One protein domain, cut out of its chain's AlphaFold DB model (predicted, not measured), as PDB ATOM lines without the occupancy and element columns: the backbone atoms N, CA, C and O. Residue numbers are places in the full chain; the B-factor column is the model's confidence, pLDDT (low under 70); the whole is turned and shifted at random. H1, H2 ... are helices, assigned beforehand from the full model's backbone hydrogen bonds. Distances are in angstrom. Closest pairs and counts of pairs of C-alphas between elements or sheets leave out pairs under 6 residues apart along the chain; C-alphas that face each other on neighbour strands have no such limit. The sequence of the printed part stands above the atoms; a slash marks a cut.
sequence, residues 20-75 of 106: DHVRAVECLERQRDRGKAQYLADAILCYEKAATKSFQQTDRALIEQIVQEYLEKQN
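This is residues 20 to 75 of the 106 residues of an uncharacterized protein of Subdoligranulum sp (UniProt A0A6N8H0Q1). The longest helix, H2, makes an open V with H1 near one end, while H3 sits far off beyond the drawn-out residues 53 to 59. Residues 41 to 75, which are residues 41 to 52 of H2, the link and H3, stand free and stick out as one long arm from the corner where H1 meets residues 36 to 39 of H2. The printed part has 56 residues with three named helices, H1, H2, H3, and no named strand: all helix. It is extended, a rod of 54 by 26 by 20 A, with a radius of gyration of the C-alphas of 19.5 A.

H2, residues 36 to 52, is 24.4 A long. H1, residues 20 to 29, is 14.3 A long and begins at C-alpha 20 (78.855, -12.092, 18.826). H3, residues 60 to 75, is 22.6 A long and ends at C-alpha 75 (66.197, 31.699, 35.724).

H2, with residues 36 to 39 alone, only just touches H1, with 3 pairs of C-alphas within 8 A; the closest, Leu 28 and Lys 36, are 5.8 A apart. They run opposite ways at a steep tilt of 46 degrees. H3 is apart from H1 and H2. In H1, H2 and H3 every O i to N i+4 pair is within hydrogen-bond range.

The farthest C-alphas, Asp 33 and Asn 75, are 54.9 A apart. The printed part has no cut, and both links are short. Residues 51 to 58 and 75 have pLDDT under 70.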
ATOM      1  N   ASP A  20      78.096 -12.770  17.768       95.19
ATOM      2  CA  ASP A  20      78.855 -12.092  18.826       95.19
ATOM      3  C   ASP A  20      80.342 -12.450  18.767       95.19
ATOM      4  O   ASP A  20      81.209 -11.604  18.990       95.19
ATOM      5  N   HIS A  21      80.652 -13.693  18.405       95.75
ATOM      6  CA  HIS A  21      82.023 -14.133  18.179       95.75
ATOM      7  C   HIS A  21      82.624 -13.474  16.937       95.75
ATOM      8  O   HIS A  21      83.771 -13.032  16.992       95.75
ATOM      9  N   VAL A  22      81.849 -13.331  15.857       96.81
ATOM     10  CA  VAL A  22      82.266 -12.572  14.667       96.81
ATOM     11  C   VAL A  22      82.610 -11.128  15.047       96.81
ATOM     12  O   VAL A  22      83.709 -10.661  14.752       96.81
ATOM     13  N   ARG A  23      81.735 -10.445  15.799       95.50
ATOM     14  CA  ARG A  23      82.008  -9.087  16.305       95.50
ATOM     15  C   ARG A  23      83.268  -9.029  17.169       95.50
ATOM     16  O   ARG A  23      84.068  -8.108  17.025       95.50
ATOM     17  N   ALA A  24      83.469 -10.003  18.056       93.25
ATOM     18  CA  ALA A  24      84.661 -10.066  18.898       93.25
ATOM     19  C   ALA A  24      85.948 -10.223  18.067       93.25
ATOM     20  O   ALA A  24      86.951  -9.570  18.362       93.25
ATOM     21  N   VAL A  25      85.917 -11.037  17.005       93.94
ATOM     22  CA  VAL A  25      87.034 -11.185  16.059       93.94
ATOM     23  C   VAL A  25      87.327  -9.861  15.359       93.94
ATOM     24  O   VAL A  25      88.473  -9.417  15.394       93.94
ATOM     25  N   GLU A  26      86.315  -9.173  14.824       94.06
ATOM     26  CA  GLU A  26      86.495  -7.856  14.194       94.06
ATOM     27  C   GLU A  26      87.123  -6.835  15.159       94.06
ATOM     28  O   GLU A  26      88.007  -6.061  14.783       94.06
ATOM     29  N   CYS A  27      86.706  -6.832  16.429       92.44
ATOM     30  CA  CYS A  27      87.296  -5.980  17.462       92.44
ATOM     31  C   CYS A  27      88.777  -6.299  17.714       92.44
ATOM     32  O   CYS A  27      89.571  -5.377  17.933       92.44
ATOM     33  N   LEU A  28      89.156  -7.580  17.681       91.31
ATOM     34  CA  LEU A  28      90.538  -8.027  17.854       91.31
ATOM     35  C   LEU A  28      91.399  -7.746  16.620       91.31
ATOM     36  O   LEU A  28      92.566  -7.396  16.771       91.31
ATOM     37  N   GLU A  29      90.855  -7.862  15.410       91.81
ATOM     38  CA  GLU A  29      91.565  -7.569  14.158       91.81
ATOM     39  C   GLU A  29      91.917  -6.089  14.006       91.81
ATOM     40  O   GLU A  29      92.970  -5.764  13.465       91.81
ATOM     41  N   ARG A  30      91.096  -5.191  14.561       90.69
ATOM     42  CA  ARG A  30      91.397  -3.749  14.624       90.69
ATOM     43  C   ARG A  30      92.583  -3.417  15.535       90.69
ATOM     44  O   ARG A  30      93.133  -2.319  15.442       90.69
ATOM     45  N   GLN A  31      92.974  -4.326  16.431       86.31
ATOM     46  CA  GLN A  31      94.130  -4.115  17.300       86.31
ATOM     47  C   GLN A  31      95.427  -4.317  16.512       86.31
ATOM     48  O   GLN A  31      95.567  -5.276  15.754       86.31
ATOM     49  N   ARG A  32      96.419  -3.450  16.748       82.06
ATOM     50  CA  ARG A  32      97.769  -3.587  16.165       82.06
ATOM     51  C   ARG A  32      98.410  -4.925  16.560       82.06
ATOM     52  O   ARG A  32      98.009  -5.533  17.552       82.06
ATOM     53  N   ASP A  33      99.467  -5.330  15.853       73.88
ATOM     54  CA  ASP A  33     100.101  -6.665  15.915       73.88
ATOM     55  C   ASP A  33     100.433  -7.208  17.320       73.88
ATOM     56  O   ASP A  33     100.579  -8.416  17.497       73.88
ATOM     57  N   ARG A  34     100.532  -6.347  18.344       73.75
ATOM     58  CA  ARG A  34     100.800  -6.735  19.743       73.75
ATOM     59  C   ARG A  34      99.737  -6.288  20.755       73.75
ATOM     60  O   ARG A  34      99.897  -6.532  21.945       73.75
ATOM     61  N   GLY A  35      98.649  -5.660  20.307       87.06
ATOM     62  CA  GLY A  35      97.600  -5.114  21.177       87.06
ATOM     63  C   GLY A  35      96.538  -6.127  21.609       87.06
ATOM     64  O   GLY A  35      95.879  -5.921  22.621       87.06
ATOM     65  N   LYS A  36      96.385  -7.245  20.888       89.81
ATOM     66  CA  LYS A  36      95.300  -8.223  21.111       89.81
ATOM     67  C   LYS A  36      95.321  -8.837  22.513       89.81
ATOM     68  O   LYS A  36      94.274  -8.976  23.134       89.81
ATOM     69  N   ALA A  37      96.507  -9.177  23.024       89.44
ATOM     70  CA  ALA A  37      96.648  -9.767  24.354       89.44
ATOM     71  C   ALA A  37      96.261  -8.775  25.463       89.44
ATOM     72  O   ALA A  37      95.534  -9.142  26.383       89.44
ATOM     73  N   GLN A  38      96.696  -7.517  25.338       90.19
ATOM     74  CA  GLN A  38      96.332  -6.461  26.280       90.19
ATOM     75  C   GLN A  38      94.834  -6.154  26.209       90.19
ATOM     76  O   GLN A  38      94.175  -6.094  27.237       90.19
ATOM     77  N   TYR A  39      94.282  -6.060  24.999       92.75
ATOM     78  CA  TYR A  39      92.858  -5.822  24.788       92.75
ATOM     79  C   TYR A  39      91.989  -6.910  25.434       92.75
ATOM     80  O   TYR A  39      91.014  -6.601  26.112       92.75
ATOM     81  N   LEU A  40      92.365  -8.186  25.279       91.81
ATOM     82  CA  LEU A  40      91.676  -9.296  25.943       91.81
ATOM     83  C   LEU A  40      91.778  -9.201  27.471       91.81
ATOM     84  O   LEU A  40      90.781  -9.414  28.156       91.81
ATOM     85  N   ALA A  41      92.953  -8.861  28.010       91.88
ATOM     86  CA  ALA A  41      93.130  -8.676  29.448       91.88
ATOM     87  C   ALA A  41      92.251  -7.534  29.989       91.88
ATOM     88  O   ALA A  41      91.553  -7.713  30.988       91.88
ATOM     89  N   ASP A  42      92.230  -6.393  29.300       92.31
ATOM     90  CA  ASP A  42      91.429  -5.230  29.680       92.31
ATOM     91  C   ASP A  42      89.930  -5.536  29.604       92.31
ATOM     92  O   ASP A  42      89.188  -5.181  30.520       92.31
ATOM     93  N   ALA A  43      89.482  -6.248  28.565       92.25
ATOM     94  CA  ALA A  43      88.089  -6.663  28.412       92.25
ATOM     95  C   ALA A  43      87.633  -7.591  29.553       92.25
ATOM     96  O   ALA A  43      86.576  -7.358  30.141       92.25
ATOM     97  N   ILE A  44      88.444  -8.594  29.917       91.69
ATOM     98  CA  ILE A  44      88.147  -9.515  31.028       91.69
ATOM     99  C   ILE A  44      88.072  -8.748  32.354       91.69
ATOM    100  O   ILE A  44      87.106  -8.891  33.102       91.69
ATOM    101  N   LEU A  45      89.061  -7.892  32.636       92.31
ATOM    102  CA  LEU A  45      89.080  -7.086  33.860       92.31
ATOM    103  C   LEU A  45      87.926  -6.080  33.912       92.31
ATOM    104  O   LEU A  45      87.416  -5.798  34.995       92.31
ATOM    105  N   CYS A  46      87.525  -5.520  32.771       90.19
ATOM    106  CA  CYS A  46      86.381  -4.620  32.672       90.19
ATOM    107  C   CYS A  46      85.080  -5.352  33.011       90.19
ATOM    108  O   CYS A  46      84.318  -4.865  33.844       90.19
ATOM    109  N   TYR A  47      84.863  -6.537  32.432       88.25
ATOM    110  CA  TYR A  47      83.669  -7.340  32.685       88.25
ATOM    111  C   TYR A  47      83.563  -7.770  34.152       88.25
ATOM    112  O   TYR A  47      82.519  -7.579  34.767       88.25
ATOM    113  N   GLU A  48      84.654  -8.244  34.758       88.44
ATOM    114  CA  GLU A  48      84.671  -8.639  36.175       88.44
ATOM    115  C   GLU A  48      84.387  -7.448  37.109       88.44
ATOM    116  O   GLU A  48      83.625  -7.531  38.078       88.44
ATOM    117  N   LYS A  49      84.958  -6.277  36.792       84.19
ATOM    118  CA  LYS A  49      84.680  -5.029  37.517       84.19
ATOM    119  C   LYS A  49      83.242  -4.556  37.321       84.19
ATOM    120  O   LYS A  49      82.679  -3.979  38.241       84.19
ATOM    121  N   ALA A  50      82.656  -4.746  36.145       75.06
ATOM    122  CA  ALA A  50      81.265  -4.394  35.874       75.06
ATOM    123  C   ALA A  50      80.289  -5.371  36.545       75.06
ATOM    124  O   ALA A  50      79.259  -4.945  37.044       75.06
ATOM    125  N   ALA A  51      80.629  -6.656  36.635       65.31
ATOM    126  CA  ALA A  51      79.834  -7.644  37.358       65.31
ATOM    127  C   ALA A  51      79.811  -7.371  38.873       65.31
ATOM    128  O   ALA A  51      78.800  -7.587  39.534       65.31
ATOM    129  N   THR A  52      80.914  -6.853  39.422       63.34
ATOM    130  CA  THR A  52      81.027  -6.474  40.844       63.34
ATOM    131  C   THR A  52      80.490  -5.077  41.143       63.34
ATOM    132  O   THR A  52      80.027  -4.810  42.250       63.34
ATOM    133  N   LYS A  53      80.497  -4.181  40.155       58.94
ATOM    134  CA  LYS A  53      79.753  -2.927  40.196       58.94
ATOM    135  C   LYS A  53      78.329  -3.213  39.737       58.94
ATOM    136  O   LYS A  53      77.996  -2.937  38.589       58.94
ATOM    137  N   SER A  54      77.467  -3.693  40.642       55.88
ATOM    138  CA  SER A  54      76.027  -3.429  40.500       55.88
ATOM    139  C   SER A  54      75.921  -1.973  40.072       55.88
ATOM    140  O   SER A  54      76.483  -1.148  40.803       55.88
ATOM    141  N   PHE A  55      75.386  -1.694  38.870       55.72
ATOM    142  CA  PHE A  55      75.302  -0.347  38.299       55.72
ATOM    143  C   PHE A  55      75.104   0.605  39.456       55.72
ATOM    144  O   PHE A  55      74.103   0.447  40.157       55.72
ATOM    145  N   GLN A  56      76.113   1.438  39.763       55.97
ATOM    146  CA  GLN A  56      75.959   2.384  40.855       55.97
ATOM    147  C   GLN A  56      74.695   3.119  40.483       55.97
ATOM    148  O   GLN A  56      74.652   3.738  39.422       55.97
ATOM    149  N   GLN A  57      73.636   2.858  41.244       58.34
ATOM    150  CA  GLN A  57      72.333   3.416  41.000       58.34
ATOM    151  C   GLN A  57      72.582   4.889  41.225       58.34
ATOM    152  O   GLN A  57      72.680   5.318  42.371       58.34
ATOM    153  N   THR A  58      72.899   5.596  40.136       65.31
ATOM    154  CA  THR A  58      73.337   6.978  40.190       65.31
ATOM    155  C   THR A  58      72.254   7.675  40.964       65.31
ATOM    156  O   THR A  58      71.087   7.578  40.572       65.31
ATOM    157  N   ASP A  59      72.633   8.227  42.115       77.19
ATOM    158  CA  ASP A  59      71.661   8.655  43.100       77.19
ATOM    159  C   ASP A  59      70.729   9.644  42.413       77.19
ATOM    160  O   ASP A  59      71.148  10.712  41.957       77.19
ATOM    161  N   ARG A  60      69.477   9.223  42.236       83.38
ATOM    162  CA  ARG A  60      68.497   9.979  41.466       83.38
ATOM    163  C   ARG A  60      68.348  11.376  42.065       83.38
ATOM    164  O   ARG A  60      68.199  12.334  41.315       83.38
ATOM    165  N   ALA A  61      68.498  11.483  43.386       84.44
ATOM    166  CA  ALA A  61      68.495  12.742  44.110       84.44
ATOM    167  C   ALA A  61      69.662  13.657  43.707       84.44
ATOM    168  O   ALA A  61      69.464  14.855  43.535       84.44
ATOM    169  N   LEU A  62      70.863  13.110  43.487       87.12
ATOM    170  CA  LEU A  62      72.020  13.890  43.038       87.12
ATOM    171  C   LEU A  62      71.816  14.418  41.612       87.12
ATOM    172  O   LEU A  62      72.147  15.567  41.328       87.12
ATOM    173  N   ILE A  63      71.241  13.601  40.722       89.94
ATOM    174  CA  ILE A  63      70.894  14.039  39.361       89.94
ATOM    175  C   ILE A  63      69.850  15.157  39.420       89.94
ATOM    176  O   ILE A  63      70.020  16.187  38.770       89.94
ATOM    177  N   GLU A  64      68.789  14.974  40.207       92.00
ATOM    178  CA  GLU A  64      67.724  15.968  40.366       92.00
ATOM    179  C   GLU A  64      68.269  17.280  40.949       92.00
ATOM    180  O   GLU A  64      67.967  18.341  40.412       92.00
ATOM    181  N   GLN A  65      69.160  17.224  41.942       92.50
ATOM    182  CA  GLN A  65      69.812  18.405  42.512       92.50
ATOM    183  C   GLN A  65      70.659  19.167  41.479       92.50
ATOM    184  O   GLN A  65      70.567  20.390  41.398       92.50
ATOM    185  N   ILE A  66      71.450  18.463  40.660       91.94
ATOM    186  CA  ILE A  66      72.267  19.089  39.604       91.94
ATOM    187  C   ILE A  66      71.375  19.765  38.551       91.94
ATOM    188  O   ILE A  66      71.670  20.873  38.099       91.94
ATOM    189  N   VAL A  67      70.274  19.116  38.157       93.38
ATOM    190  CA  VAL A  67      69.317  19.675  37.187       93.38
ATOM    191  C   VAL A  67      68.603  20.898  37.765       93.38
ATOM    192  O   VAL A  67      68.469  21.907  37.072       93.38
ATOM    193  N   GLN A  68      68.184  20.833  39.029       92.88
ATOM    194  CA  GLN A  68      67.536  21.935  39.735       92.88
ATOM    195  C   GLN A  68      68.458  23.161  39.809       92.88
ATOM    196  O   GLN A  68      68.064  24.250  39.398       92.88
ATOM    197  N   GLU A  69      69.714  22.970  40.223       93.44
ATOM    198  CA  GLU A  69      70.712  24.041  40.302       93.44
ATOM    199  C   GLU A  69      70.955  24.697  38.932       93.44
ATOM    200  O   GLU A  69      71.082  25.919  38.824       93.44
ATOM    201  N   TYR A  70      71.000  23.902  37.858       93.81
ATOM    202  CA  TYR A  70      71.155  24.426  36.503       93.81
ATOM    203  C   TYR A  70      69.952  25.277  36.071       93.81
ATOM    204  O   TYR A  70      70.130  26.366  35.520       93.81
ATOM    205  N   LEU A  71      68.729  24.811  36.339       91.19
ATOM    206  CA  LEU A  71      67.504  25.548  36.022       91.19
ATOM    207  C   LEU A  71      67.394  26.848  36.830       91.19
ATOM    208  O   LEU A  71      66.992  27.874  36.284       91.19
ATOM    209  N   GLU A  72      67.783  26.840  38.102       87.75
ATOM    210  CA  GLU A  72      67.802  28.036  38.951       87.75
ATOM    211  C   GLU A  72      68.805  29.075  38.432       87.75
ATOM    212  O   GLU A  72      68.454  30.244  38.261       87.75
ATOM    213  N   LYS A  73      70.019  28.649  38.056       82.69
ATOM    214  CA  LYS A  73      71.029  29.535  37.448       82.69
ATOM    215  C   LYS A  73      70.564  30.163  36.133       82.69
ATOM    216  O   LYS A  73      70.892  31.317  35.873       82.69
ATOM    217  N   GLN A  74      69.792  29.437  35.323       75.50
ATOM    218  CA  GLN A  74      69.227  29.971  34.079       75.50
ATOM    219  C   GLN A  74      68.094  30.979  34.332       75.50
ATOM    220  O   GLN A  74      67.981  31.971  33.613       75.50
ATOM    221  N   ASN A  75      67.288  30.782  35.378       64.75
ATOM    222  CA  ASN A  75      66.197  31.699  35.724       64.75
ATOM    223  C   ASN A  75      66.674  32.986  36.423       64.75
ATOM    224  O   ASN A  75      66.011  34.015  36.321       64.75
TER     225      ASN A  75